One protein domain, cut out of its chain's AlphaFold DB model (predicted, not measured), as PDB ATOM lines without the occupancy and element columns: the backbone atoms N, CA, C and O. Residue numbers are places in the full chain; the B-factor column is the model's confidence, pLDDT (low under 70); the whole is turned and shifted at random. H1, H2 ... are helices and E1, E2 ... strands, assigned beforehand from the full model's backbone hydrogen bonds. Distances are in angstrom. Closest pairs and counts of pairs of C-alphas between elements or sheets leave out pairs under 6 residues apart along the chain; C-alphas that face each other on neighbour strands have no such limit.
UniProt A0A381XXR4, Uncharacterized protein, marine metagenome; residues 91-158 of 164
ATOM      1  N   GLU A  91       3.465 -26.650  -8.471       95.19
ATOM      2  CA  GLU A  91       4.646 -26.227  -7.703       95.19
ATOM      3  C   GLU A  91       4.263 -25.943  -6.242       95.19
ATOM      4  O   GLU A  91       4.438 -24.851  -5.698       95.19
ATOM      5  N   HIS A  92       3.713 -26.976  -5.609       94.19
ATOM      6  CA  HIS A  92       3.333 -27.021  -4.206       94.19
ATOM      7  C   HIS A  92       3.857 -28.310  -3.577       94.19
ATOM      8  O   HIS A  92       4.033 -29.329  -4.244       94.19
ATOM      9  N   VAL A  93       4.114 -28.275  -2.271       94.69
ATOM     10  CA  VAL A  93       4.524 -29.477  -1.543       94.69
ATOM     11  C   VAL A  93       3.306 -30.277  -1.095       94.69
ATOM     12  O   VAL A  93       2.254 -29.726  -0.779       94.69
ATOM     13  N   THR A  94       3.472 -31.592  -1.030       93.75
ATOM     14  CA  THR A  94       2.505 -32.526  -0.443       93.75
ATOM     15  C   THR A  94       3.203 -33.348   0.634       93.75
ATOM     16  O   THR A  94       4.431 -33.350   0.707       93.75
ATOM     17  N   GLU A  95       2.452 -34.087   1.446       93.00
ATOM     18  CA  GLU A  95       3.031 -34.998   2.446       93.00
ATOM     19  C   GLU A  95       4.011 -36.001   1.814       93.00
ATOM     20  O   GLU A  95       5.089 -36.234   2.358       93.00
ATOM     21  N   LYS A  96       3.715 -36.486   0.597       94.38
ATOM     22  CA  LYS A  96       4.596 -37.387  -0.167       94.38
ATOM     23  C   LYS A  96       5.971 -36.789  -0.450       94.38
ATOM     24  O   LYS A  96       6.960 -37.511  -0.521       94.38
ATOM     25  N   CYS A  97       6.070 -35.463  -0.578       93.75
ATOM     26  CA  CYS A  97       7.358 -34.796  -0.754       93.75
ATOM     27  C   CYS A  97       8.283 -35.010   0.456       93.75
ATOM     28  O   CYS A  97       9.489 -34.837   0.316       93.75
ATOM     29  N   PHE A  98       7.765 -35.384   1.625       94.19
ATOM     30  CA  PHE A  98       8.531 -35.520   2.866       94.19
ATOM     31  C   PHE A  98       8.752 -36.974   3.307       94.19
ATOM     32  O   PHE A  98       9.400 -37.195   4.321       94.19
ATOM     33  N   GLU A  99       8.316 -37.975   2.532       95.06
ATOM     34  CA  GLU A  99       8.571 -39.396   2.847       95.06
ATOM     35  C   GLU A  99      10.074 -39.720   2.929       95.06
ATOM     36  O   GLU A  99      10.495 -40.515   3.762       95.06
ATOM     37  N   ASN A 100      10.888 -39.057   2.098       93.06
ATOM     38  CA  ASN A 100      12.345 -39.234   2.024       93.06
ATOM     39  C   ASN A 100      13.122 -37.943   2.334       93.06
ATOM     40  O   ASN A 100      14.260 -37.774   1.896       93.06
ATOM     41  N   TYR A 101      12.498 -36.982   3.015       92.75
ATOM     42  CA  TYR A 101      13.136 -35.720   3.382       92.75
ATOM     43  C   TYR A 101      12.598 -35.262   4.726       92.75
ATOM     44  O   TYR A 101      11.408 -34.979   4.851       92.75
ATOM     45  N   ASP A 102      13.483 -35.147   5.713       92.31
ATOM     46  CA  ASP A 102      13.104 -34.669   7.036       92.31
ATOM     47  C   ASP A 102      12.627 -33.211   6.956       92.31
ATOM     48  O   ASP A 102      13.390 -32.296   6.636       92.31
ATOM     49  N   ILE A 103      11.344 -32.992   7.253       91.00
ATOM     50  CA  ILE A 103      10.707 -31.672   7.251       91.00
ATOM     51  C   ILE A 103      11.398 -30.686   8.204       91.00
ATOM     52  O   ILE A 103      11.333 -29.475   7.985       91.00
ATOM     53  N   THR A 104      12.100 -31.176   9.231       91.00
ATOM     54  CA  THR A 104      12.850 -30.333  10.169       91.00
ATOM     55  C   THR A 104      14.067 -29.660   9.532       91.00
ATOM     56  O   THR A 104      14.539 -28.653  10.062       91.00
ATOM     57  N   ASN A 105      14.505 -30.106   8.350       90.25
ATOM     58  CA  ASN A 105      15.550 -29.430   7.576       90.25
ATOM     59  C   ASN A 105      15.089 -28.092   6.975       90.25
ATOM     60  O   ASN A 105      15.924 -27.249   6.646       90.25
ATOM     61  N   LEU A 106      13.777 -27.857   6.842       91.75
ATOM     62  CA  LEU A 106      13.264 -26.576   6.359       91.75
ATOM     63  C   LEU A 106      13.483 -25.473   7.396       91.75
ATOM     64  O   LEU A 106      13.189 -25.651   8.573       91.75
ATOM     65  N   GLN A 107      13.882 -24.276   6.961       89.50
ATOM     66  CA  GLN A 107      14.171 -23.149   7.864       89.50
ATOM     67  C   GLN A 107      13.011 -22.772   8.806       89.50
ATOM     68  O   GLN A 107      13.232 -22.340   9.942       89.50
ATOM     69  N   CYS A 108      11.768 -22.931   8.345       92.38
ATOM     70  CA  CYS A 108      10.566 -22.629   9.122       92.38
ATOM     71  C   CYS A 108      10.281 -23.646  10.241       92.38
ATOM     72  O   CYS A 108       9.368 -23.422  11.034       92.38
ATOM     73  N   SER A 109      11.038 -24.743  10.347       91.94
ATOM     74  CA  SER A 109      10.915 -25.686  11.464       91.94
ATOM     75  C   SER A 109      11.429 -25.090  12.781       91.94
ATOM     76  O   SER A 109      10.849 -25.350  13.831       91.94
ATOM     77  N   THR A 110      12.463 -24.238  12.726       90.00
ATOM     78  CA  THR A 110      13.132 -23.682  13.918       90.00
ATOM     79  C   THR A 110      13.141 -22.156  13.988       90.00
ATOM     80  O   THR A 110      13.682 -21.604  14.941       90.00
ATOM     81  N   SER A 111      12.601 -21.456  12.987       91.56
ATOM     82  CA  SER A 111      12.732 -19.994  12.877       91.56
ATOM     83  C   SER A 111      11.397 -19.302  12.618       91.56
ATOM     84  O   SER A 111      10.494 -19.873  12.004       91.56
ATOM     85  N   ARG A 112      11.288 -18.047  13.059       94.38
ATOM     86  CA  ARG A 112      10.153 -17.143  12.815       94.38
ATOM     87  C   ARG A 112      10.672 -15.758  12.450       94.38
ATOM     88  O   ARG A 112      11.777 -15.399  12.846       94.38
ATOM     89  N   MET A 113       9.870 -14.983  11.725       95.44
ATOM     90  CA  MET A 113      10.179 -13.587  11.421       95.44
ATOM     91  C   MET A 113       9.325 -12.668  12.289       95.44
ATOM     92  O   MET A 113       8.120 -12.562  12.074       95.44
ATOM     93  N   ALA A 114       9.944 -11.999  13.260       96.25
ATOM     94  CA  ALA A 114       9.283 -10.968  14.050       96.25
ATOM     95  C   ALA A 114       9.364  -9.617  13.328       96.25
ATOM     96  O   ALA A 114      10.428  -9.200  12.874       96.25
ATOM     97  N   THR A 115       8.232  -8.929  13.231       96.31
ATOM     98  CA  THR A 115       8.109  -7.612  12.600       96.31
ATOM     99  C   THR A 115       7.288  -6.684  13.496       96.31
ATOM    100  O   THR A 115       6.692  -7.121  14.480       96.31
ATOM    101  N   LYS A 116       7.189  -5.400  13.132       95.44
ATOM    102  CA  LYS A 116       6.300  -4.453  13.825       95.44
ATOM    103  C   LYS A 116       4.817  -4.853  13.739       95.44
ATOM    104  O   LYS A 116       4.041  -4.466  14.605       95.44
ATOM    105  N   THR A 117       4.413  -5.585  12.702       95.69
ATOM    106  CA  THR A 117       3.013  -5.961  12.442       95.69
ATOM    107  C   THR A 117       2.673  -7.376  12.912       95.69
ATOM    108  O   THR A 117       1.550  -7.831  12.697       95.69
ATOM    109  N   GLY A 118       3.612  -8.061  13.570       97.31
ATOM    110  CA  GLY A 118       3.436  -9.387  14.153       97.31
ATOM    111  C   GLY A 118       4.523 -10.374  13.738       97.31
ATOM    112  O   GLY A 118       5.534 -10.009  13.129       97.31
ATOM    113  N   VAL A 119       4.316 -11.639  14.091       98.19
ATOM    114  CA  VAL A 119       5.261 -12.730  13.858       98.19
ATOM    115  C   VAL A 119       4.760 -13.625  12.728       98.19
ATOM    116  O   VAL A 119       3.653 -14.161  12.776       98.19
ATOM    117  N   TYR A 120       5.595 -13.807  11.710       97.38
ATOM    118  CA  TYR A 120       5.305 -14.577  10.504       97.38
ATOM    119  C   TYR A 120       6.104 -15.879  10.485       97.38
ATOM    120  O   TYR A 120       7.208 -15.967  11.035       97.38
ATOM    121  N   VAL A 121       5.566 -16.894   9.807       95.50
ATOM    122  CA  VAL A 121       6.234 -18.198   9.660       95.50
ATOM    123  C   VAL A 121       7.552 -18.099   8.881       95.50
ATOM    124  O   VAL A 121       8.478 -18.867   9.130       95.50
ATOM    125  N   CYS A 122       7.651 -17.160   7.935       93.94
ATOM    126  CA  CYS A 122       8.756 -17.080   6.987       93.94
ATOM    127  C   CYS A 122       9.067 -15.620   6.617       93.94
ATOM    128  O   CYS A 122       8.132 -14.868   6.331       93.94
ATOM    129  N   PRO A 123      10.350 -15.207   6.563       91.56
ATOM    130  CA  PRO A 123      10.722 -13.822   6.261       91.56
ATOM    131  C   PRO A 123      10.335 -13.360   4.851       91.56
ATOM    132  O   PRO A 123      10.075 -12.181   4.655       91.56
ATOM    133  N   ILE A 124      10.238 -14.266   3.873       91.69
ATOM    134  CA  ILE A 124       9.821 -13.914   2.501       91.69
ATOM    135  C   ILE A 124       8.297 -13.791   2.338       91.69
ATOM    136  O   ILE A 124       7.821 -13.540   1.237       91.69
ATOM    137  N   LEU A 125       7.523 -14.001   3.410       93.31
ATOM    138  CA  LEU A 125       6.056 -13.957   3.401       93.31
ATOM    139  C   LEU A 125       5.487 -12.857   4.311       93.31
ATOM    140  O   LEU A 125       4.303 -12.896   4.632       93.31
ATOM    141  N   VAL A 126       6.304 -11.893   4.742       93.75
ATOM    142  CA  VAL A 126       5.876 -10.824   5.669       93.75
ATOM    143  C   VAL A 126       4.767  -9.929   5.108       93.75
ATOM    144  O   VAL A 126       3.974  -9.401   5.876       93.75
ATOM    145  N   ASP A 127       4.649  -9.837   3.782       90.50
ATOM    146  CA  ASP A 127       3.583  -9.087   3.102       90.50
ATOM    147  C   ASP A 127       2.327  -9.939   2.826       90.50
ATOM    148  O   ASP A 127       1.428  -9.525   2.095       90.50
ATOM    149  N   ASN A 128       2.254 -11.160   3.369       93.00
ATOM    150  CA  ASN A 128       1.115 -12.058   3.208       93.00
ATOM    151  C   ASN A 128       0.476 -12.367   4.564       93.00
ATOM    152  O   ASN A 128       0.995 -13.169   5.339       93.00
ATOM    153  N   ASP A 129      -0.706 -11.809   4.816       93.75
ATOM    154  CA  ASP A 129      -1.432 -12.002   6.078       93.75
ATOM    155  C   ASP A 129      -1.717 -13.474   6.404       93.75
ATOM    156  O   ASP A 129      -1.762 -13.851   7.574       93.75
ATOM    157  N   LYS A 130      -1.833 -14.350   5.393       94.94
ATOM    158  CA  LYS A 130      -2.020 -15.797   5.612       94.94
ATOM    159  C   LYS A 130      -0.791 -16.472   6.230       94.94
ATOM    160  O   LYS A 130      -0.915 -17.572   6.756       94.94
ATOM    161  N   ALA A 131       0.377 -15.835   6.156       95.94
ATOM    162  CA  ALA A 131       1.624 -16.312   6.744       95.94
ATOM    163  C   ALA A 131       1.866 -15.779   8.169       95.94
ATOM    164  O   ALA A 131       2.839 -16.188   8.818       95.94
ATOM    165  N   LYS A 132       1.000 -14.886   8.671       96.94
ATOM    166  CA  LYS A 132       1.066 -14.381  10.044       96.94
ATOM    167  C   LYS A 132       0.641 -15.480  11.022       96.94
ATOM    168  O   LYS A 132      -0.410 -16.100  10.873       96.94
ATOM    169  N   MET A 133       1.466 -15.730  12.034       97.31
ATOM    170  CA  MET A 133       1.220 -16.750  13.058       97.31
ATOM    171  C   MET A 133       0.650 -16.177  14.357       97.31
ATOM    172  O   MET A 133      -0.008 -16.916  15.090       97.31
ATOM    173  N   GLY A 134       0.882 -14.893  14.620       97.50
ATOM    174  CA  GLY A 134       0.429 -14.206  15.825       97.50
ATOM    175  C   GLY A 134       1.063 -12.826  15.963       97.50
ATOM    176  O   GLY A 134       1.793 -12.375  15.076       97.50
ATOM    177  N   ASP A 135       0.794 -12.166  17.077       97.94
ATOM    178  CA  ASP A 135       1.424 -10.914  17.490       97.94
ATOM    179  C   ASP A 135       2.651 -11.158  18.383       97.94
ATOM    180  O   ASP A 135       3.535 -10.306  18.463       97.94
ATOM    181  N   THR A 136       2.758 -12.341  19.002       97.12
ATOM    182  CA  THR A 136       3.879 -12.712  19.883       97.12
ATOM    183  C   THR A 136       4.578 -13.995  19.434       97.12
ATOM    184  O   THR A 136       4.024 -14.801  18.690       97.12
ATOM    185  N   ILE A 137       5.816 -14.213  19.900       95.69
ATOM    186  CA  ILE A 137       6.560 -15.458  19.632       95.69
ATOM    187  C   ILE A 137       5.845 -16.666  20.253       95.69
ATOM    188  O   ILE A 137       5.803 -17.726  19.630       95.69
ATOM    189  N   GLU A 138       5.258 -16.505  21.440       97.44
ATOM    190  CA  GLU A 138       4.566 -17.577  22.164       97.44
ATOM    191  C   GLU A 138       3.393 -18.154  21.357       97.44
ATOM    192  O   GLU A 138       3.274 -19.370  21.214       97.44
ATOM    193  N   GLU A 139       2.607 -17.302  20.698       97.44
ATOM    194  CA  GLU A 139       1.510 -17.716  19.806       97.44
ATOM    195  C   GLU A 139       1.981 -18.528  18.586       97.44
ATOM    196  O   GLU A 139       1.191 -19.224  17.937       97.44
ATOM    197  N   THR A 140       3.277 -18.455  18.261       96.25
ATOM    198  CA  THR A 140       3.876 -19.174  17.130       96.25
ATOM    199  C   THR A 140       4.417 -20.558  17.481       96.25
ATOM    200  O   THR A 140       4.856 -21.270  16.568       96.25
ATOM    201  N   LEU A 141       4.365 -20.962  18.760       94.25
ATOM    202  CA  LEU A 141       4.797 -22.275  19.269       94.25
ATOM    203  C   LEU A 141       3.799 -23.390  18.912       94.25
ATOM    204  O   LEU A 141       3.380 -24.200  19.736       94.25
ATOM    205  N   ARG A 142       3.400 -23.415  17.644       94.75
ATOM    206  CA  ARG A 142       2.471 -24.362  17.037       94.75
ATOM    207  C   ARG A 142       2.883 -24.632  15.588       94.75
ATOM    208  O   ARG A 142       3.596 -23.816  14.993       94.75
ATOM    209  N   PRO A 143       2.430 -25.744  14.992       93.69
ATOM    210  CA  PRO A 143       2.673 -26.019  13.583       93.69
ATOM    211  C   PRO A 143       2.071 -24.950  12.659       93.69
ATOM    212  O   PRO A 143       1.069 -24.305  12.986       93.69
ATOM    213  N   PHE A 144       2.660 -24.814  11.473       93.69
ATOM    214  CA  PHE A 144       2.132 -24.019  10.367       93.69
ATOM    215  C   PHE A 144       2.148 -24.872   9.087       93.69
ATOM    216  O   PHE A 144       3.169 -25.509   8.814       93.69
ATOM    217  N   PRO A 145       1.056 -24.922   8.305       92.56
ATOM    218  CA  PRO A 145       1.000 -25.734   7.093       92.56
ATOM    219  C   PRO A 145       1.908 -25.166   5.996       92.56
ATOM    220  O   PRO A 145       1.931 -23.960   5.759       92.56
ATOM    221  N   LEU A 146       2.609 -26.028   5.256       93.94
ATOM    222  CA  LEU A 146       3.423 -25.629   4.098       93.94
ATOM    223  C   LEU A 146       2.541 -25.314   2.872       93.94
ATOM    224  O   LEU A 146       2.591 -25.994   1.853       93.94
ATOM    225  N   ALA A 147       1.695 -24.290   2.992       90.25
ATOM    226  CA  ALA A 147       0.633 -23.972   2.035       90.25
ATOM    227  C   ALA A 147       1.049 -22.992   0.921       90.25
ATOM    228  O   ALA A 147       0.264 -22.718   0.014       90.25
ATOM    229  N   HIS A 148       2.261 -22.436   0.978       92.94
ATOM    230  CA  HIS A 148       2.722 -21.416   0.033       92.94
ATOM    231  C   HIS A 148       3.609 -22.034  -1.049       92.94
ATOM    232  O   HIS A 148       4.462 -22.862  -0.741       92.94
ATOM    233  N   SER A 149       3.484 -21.587  -2.302       93.12
ATOM    234  CA  SER A 149       4.293 -22.106  -3.419       93.12
ATOM    235  C   SER A 149       5.798 -21.903  -3.199       93.12
ATOM    236  O   SER A 149       6.605 -22.731  -3.590       93.12
ATOM    237  N   ALA A 150       6.209 -20.882  -2.441       93.81
ATOM    238  CA  ALA A 150       7.610 -20.717  -2.044       93.81
ATOM    239  C   ALA A 150       8.166 -21.891  -1.208       93.81
ATOM    240  O   ALA A 150       9.365 -22.170  -1.254       93.81
ATOM    241  N   CYS A 151       7.310 -22.623  -0.478       94.38
ATOM    242  CA  CYS A 151       7.706 -23.837   0.237       94.38
ATOM    243  C   CYS A 151       8.189 -24.932  -0.724       94.38
ATOM    244  O   CYS A 151       9.059 -25.718  -0.346       94.38
ATOM    245  N   TYR A 152       7.667 -24.964  -1.958       95.62
ATOM    246  CA  TYR A 152       8.138 -25.867  -3.007       95.62
ATOM    247  C   TYR A 152       9.612 -25.619  -3.308       95.62
ATOM    248  O   TYR A 152      10.398 -26.556  -3.182       95.62
ATOM    249  N   THR A 153      10.013 -24.365  -3.566       95.19
ATOM    250  CA  THR A 153      11.425 -23.997  -3.783       95.19
ATOM    251  C   THR A 153      12.306 -24.468  -2.630       95.19
ATOM    252  O   THR A 153      13.305 -25.141  -2.880       95.19
ATOM    253  N   CYS A 154      11.934 -24.197  -1.372       94.19
ATOM    254  CA  CYS A 154      12.725 -24.659  -0.225       94.19
ATOM    255  C   CYS A 154      12.882 -26.182  -0.212       94.19
ATOM    256  O   CYS A 154      13.979 -26.689   0.011       94.19
ATOM    257  N   ARG A 155      11.802 -26.919  -0.493       94.50
ATOM    258  CA  ARG A 155      11.828 -28.379  -0.497       94.50
ATOM    259  C   ARG A 155      12.685 -28.950  -1.626       94.50
ATOM    260  O   ARG A 155      13.432 -29.891  -1.367       94.50
ATOM    261  N   ILE A 156      12.578 -28.443  -2.853       93.50
ATOM    262  CA  ILE A 156      13.307 -29.018  -3.998       93.50
ATOM    263  C   ILE A 156      14.790 -28.633  -4.016       93.50
ATOM    264  O   ILE A 156      15.599 -29.393  -4.533       93.50
ATOM    265  N   THR A 157      15.148 -27.489  -3.428       91.62
ATOM    266  CA  THR A 157      16.533 -26.985  -3.415       91.62
ATOM    267  C   THR A 157      17.275 -27.260  -2.111       91.62
ATOM    268  O   THR A 157      18.487 -27.089  -2.055       91.62
ATOM    269  N   GLY A 158      16.567 -27.641  -1.042       89.00
ATOM    270  CA  GLY A 158      17.152 -27.747   0.297       89.00
ATOM    271  C   GLY A 158      17.566 -26.396   0.892       89.00
ATOM    272  O   GLY A 158      18.393 -26.358   1.800       89.00
TER     273      GLY A 158
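Overview. This is residues 91 to 158 of the 164 residues of an uncharacterized protein of marine metagenome (UniProt A0A381XXR4). With little regular structure, this elongated domain has a small three-stranded sheet, E1, E2 and E3, at one end and two short helices, H1 and H2, near the other, joined by long loops. The printed part has 68 residues, 21 in named elements, ordered H1 E1 E2 E3 H2, class mixed. The sheet, order E1 E2 E3, is a meander, each strand the antiparallel neighbour of the one before. The whole is compact, radius of gyration of the C-alphas 12.1 A, spanning 36 by 21 by 16 A.

Along the chain. E1 is residues 113 to 115, from C-alpha (10.179, -13.587, 11.421); E2 is 118 to 120, E3 132 to 134, H1 95 to 98. H2, 150 to 157, measures 11.0 A, ending at C-alpha (16.533, -26.985, -3.415).

Arrangement. Hairpin E1 and E2 has N 113 and O 120 within hydrogen-bond range, 2.9 A; hairpin E2 and E3 has N 119 and O 134, 2.8 A. H1 and H2 are close but not clearly touching, closest C-alphas Cys 97 and Arg 155, 7.8 A. Neither is on the sheet. In H2 every O i to N i+4 pair is within range; H1 is too short for one.

Size, cuts and confidence. The farthest C-alphas, Asn 100 and Lys 116, are 37.2 A apart. The printed part has no cut. Links H1 to E1, E2 to E3 and E3 to H2 are long. No printed residue is under pLDDT 70.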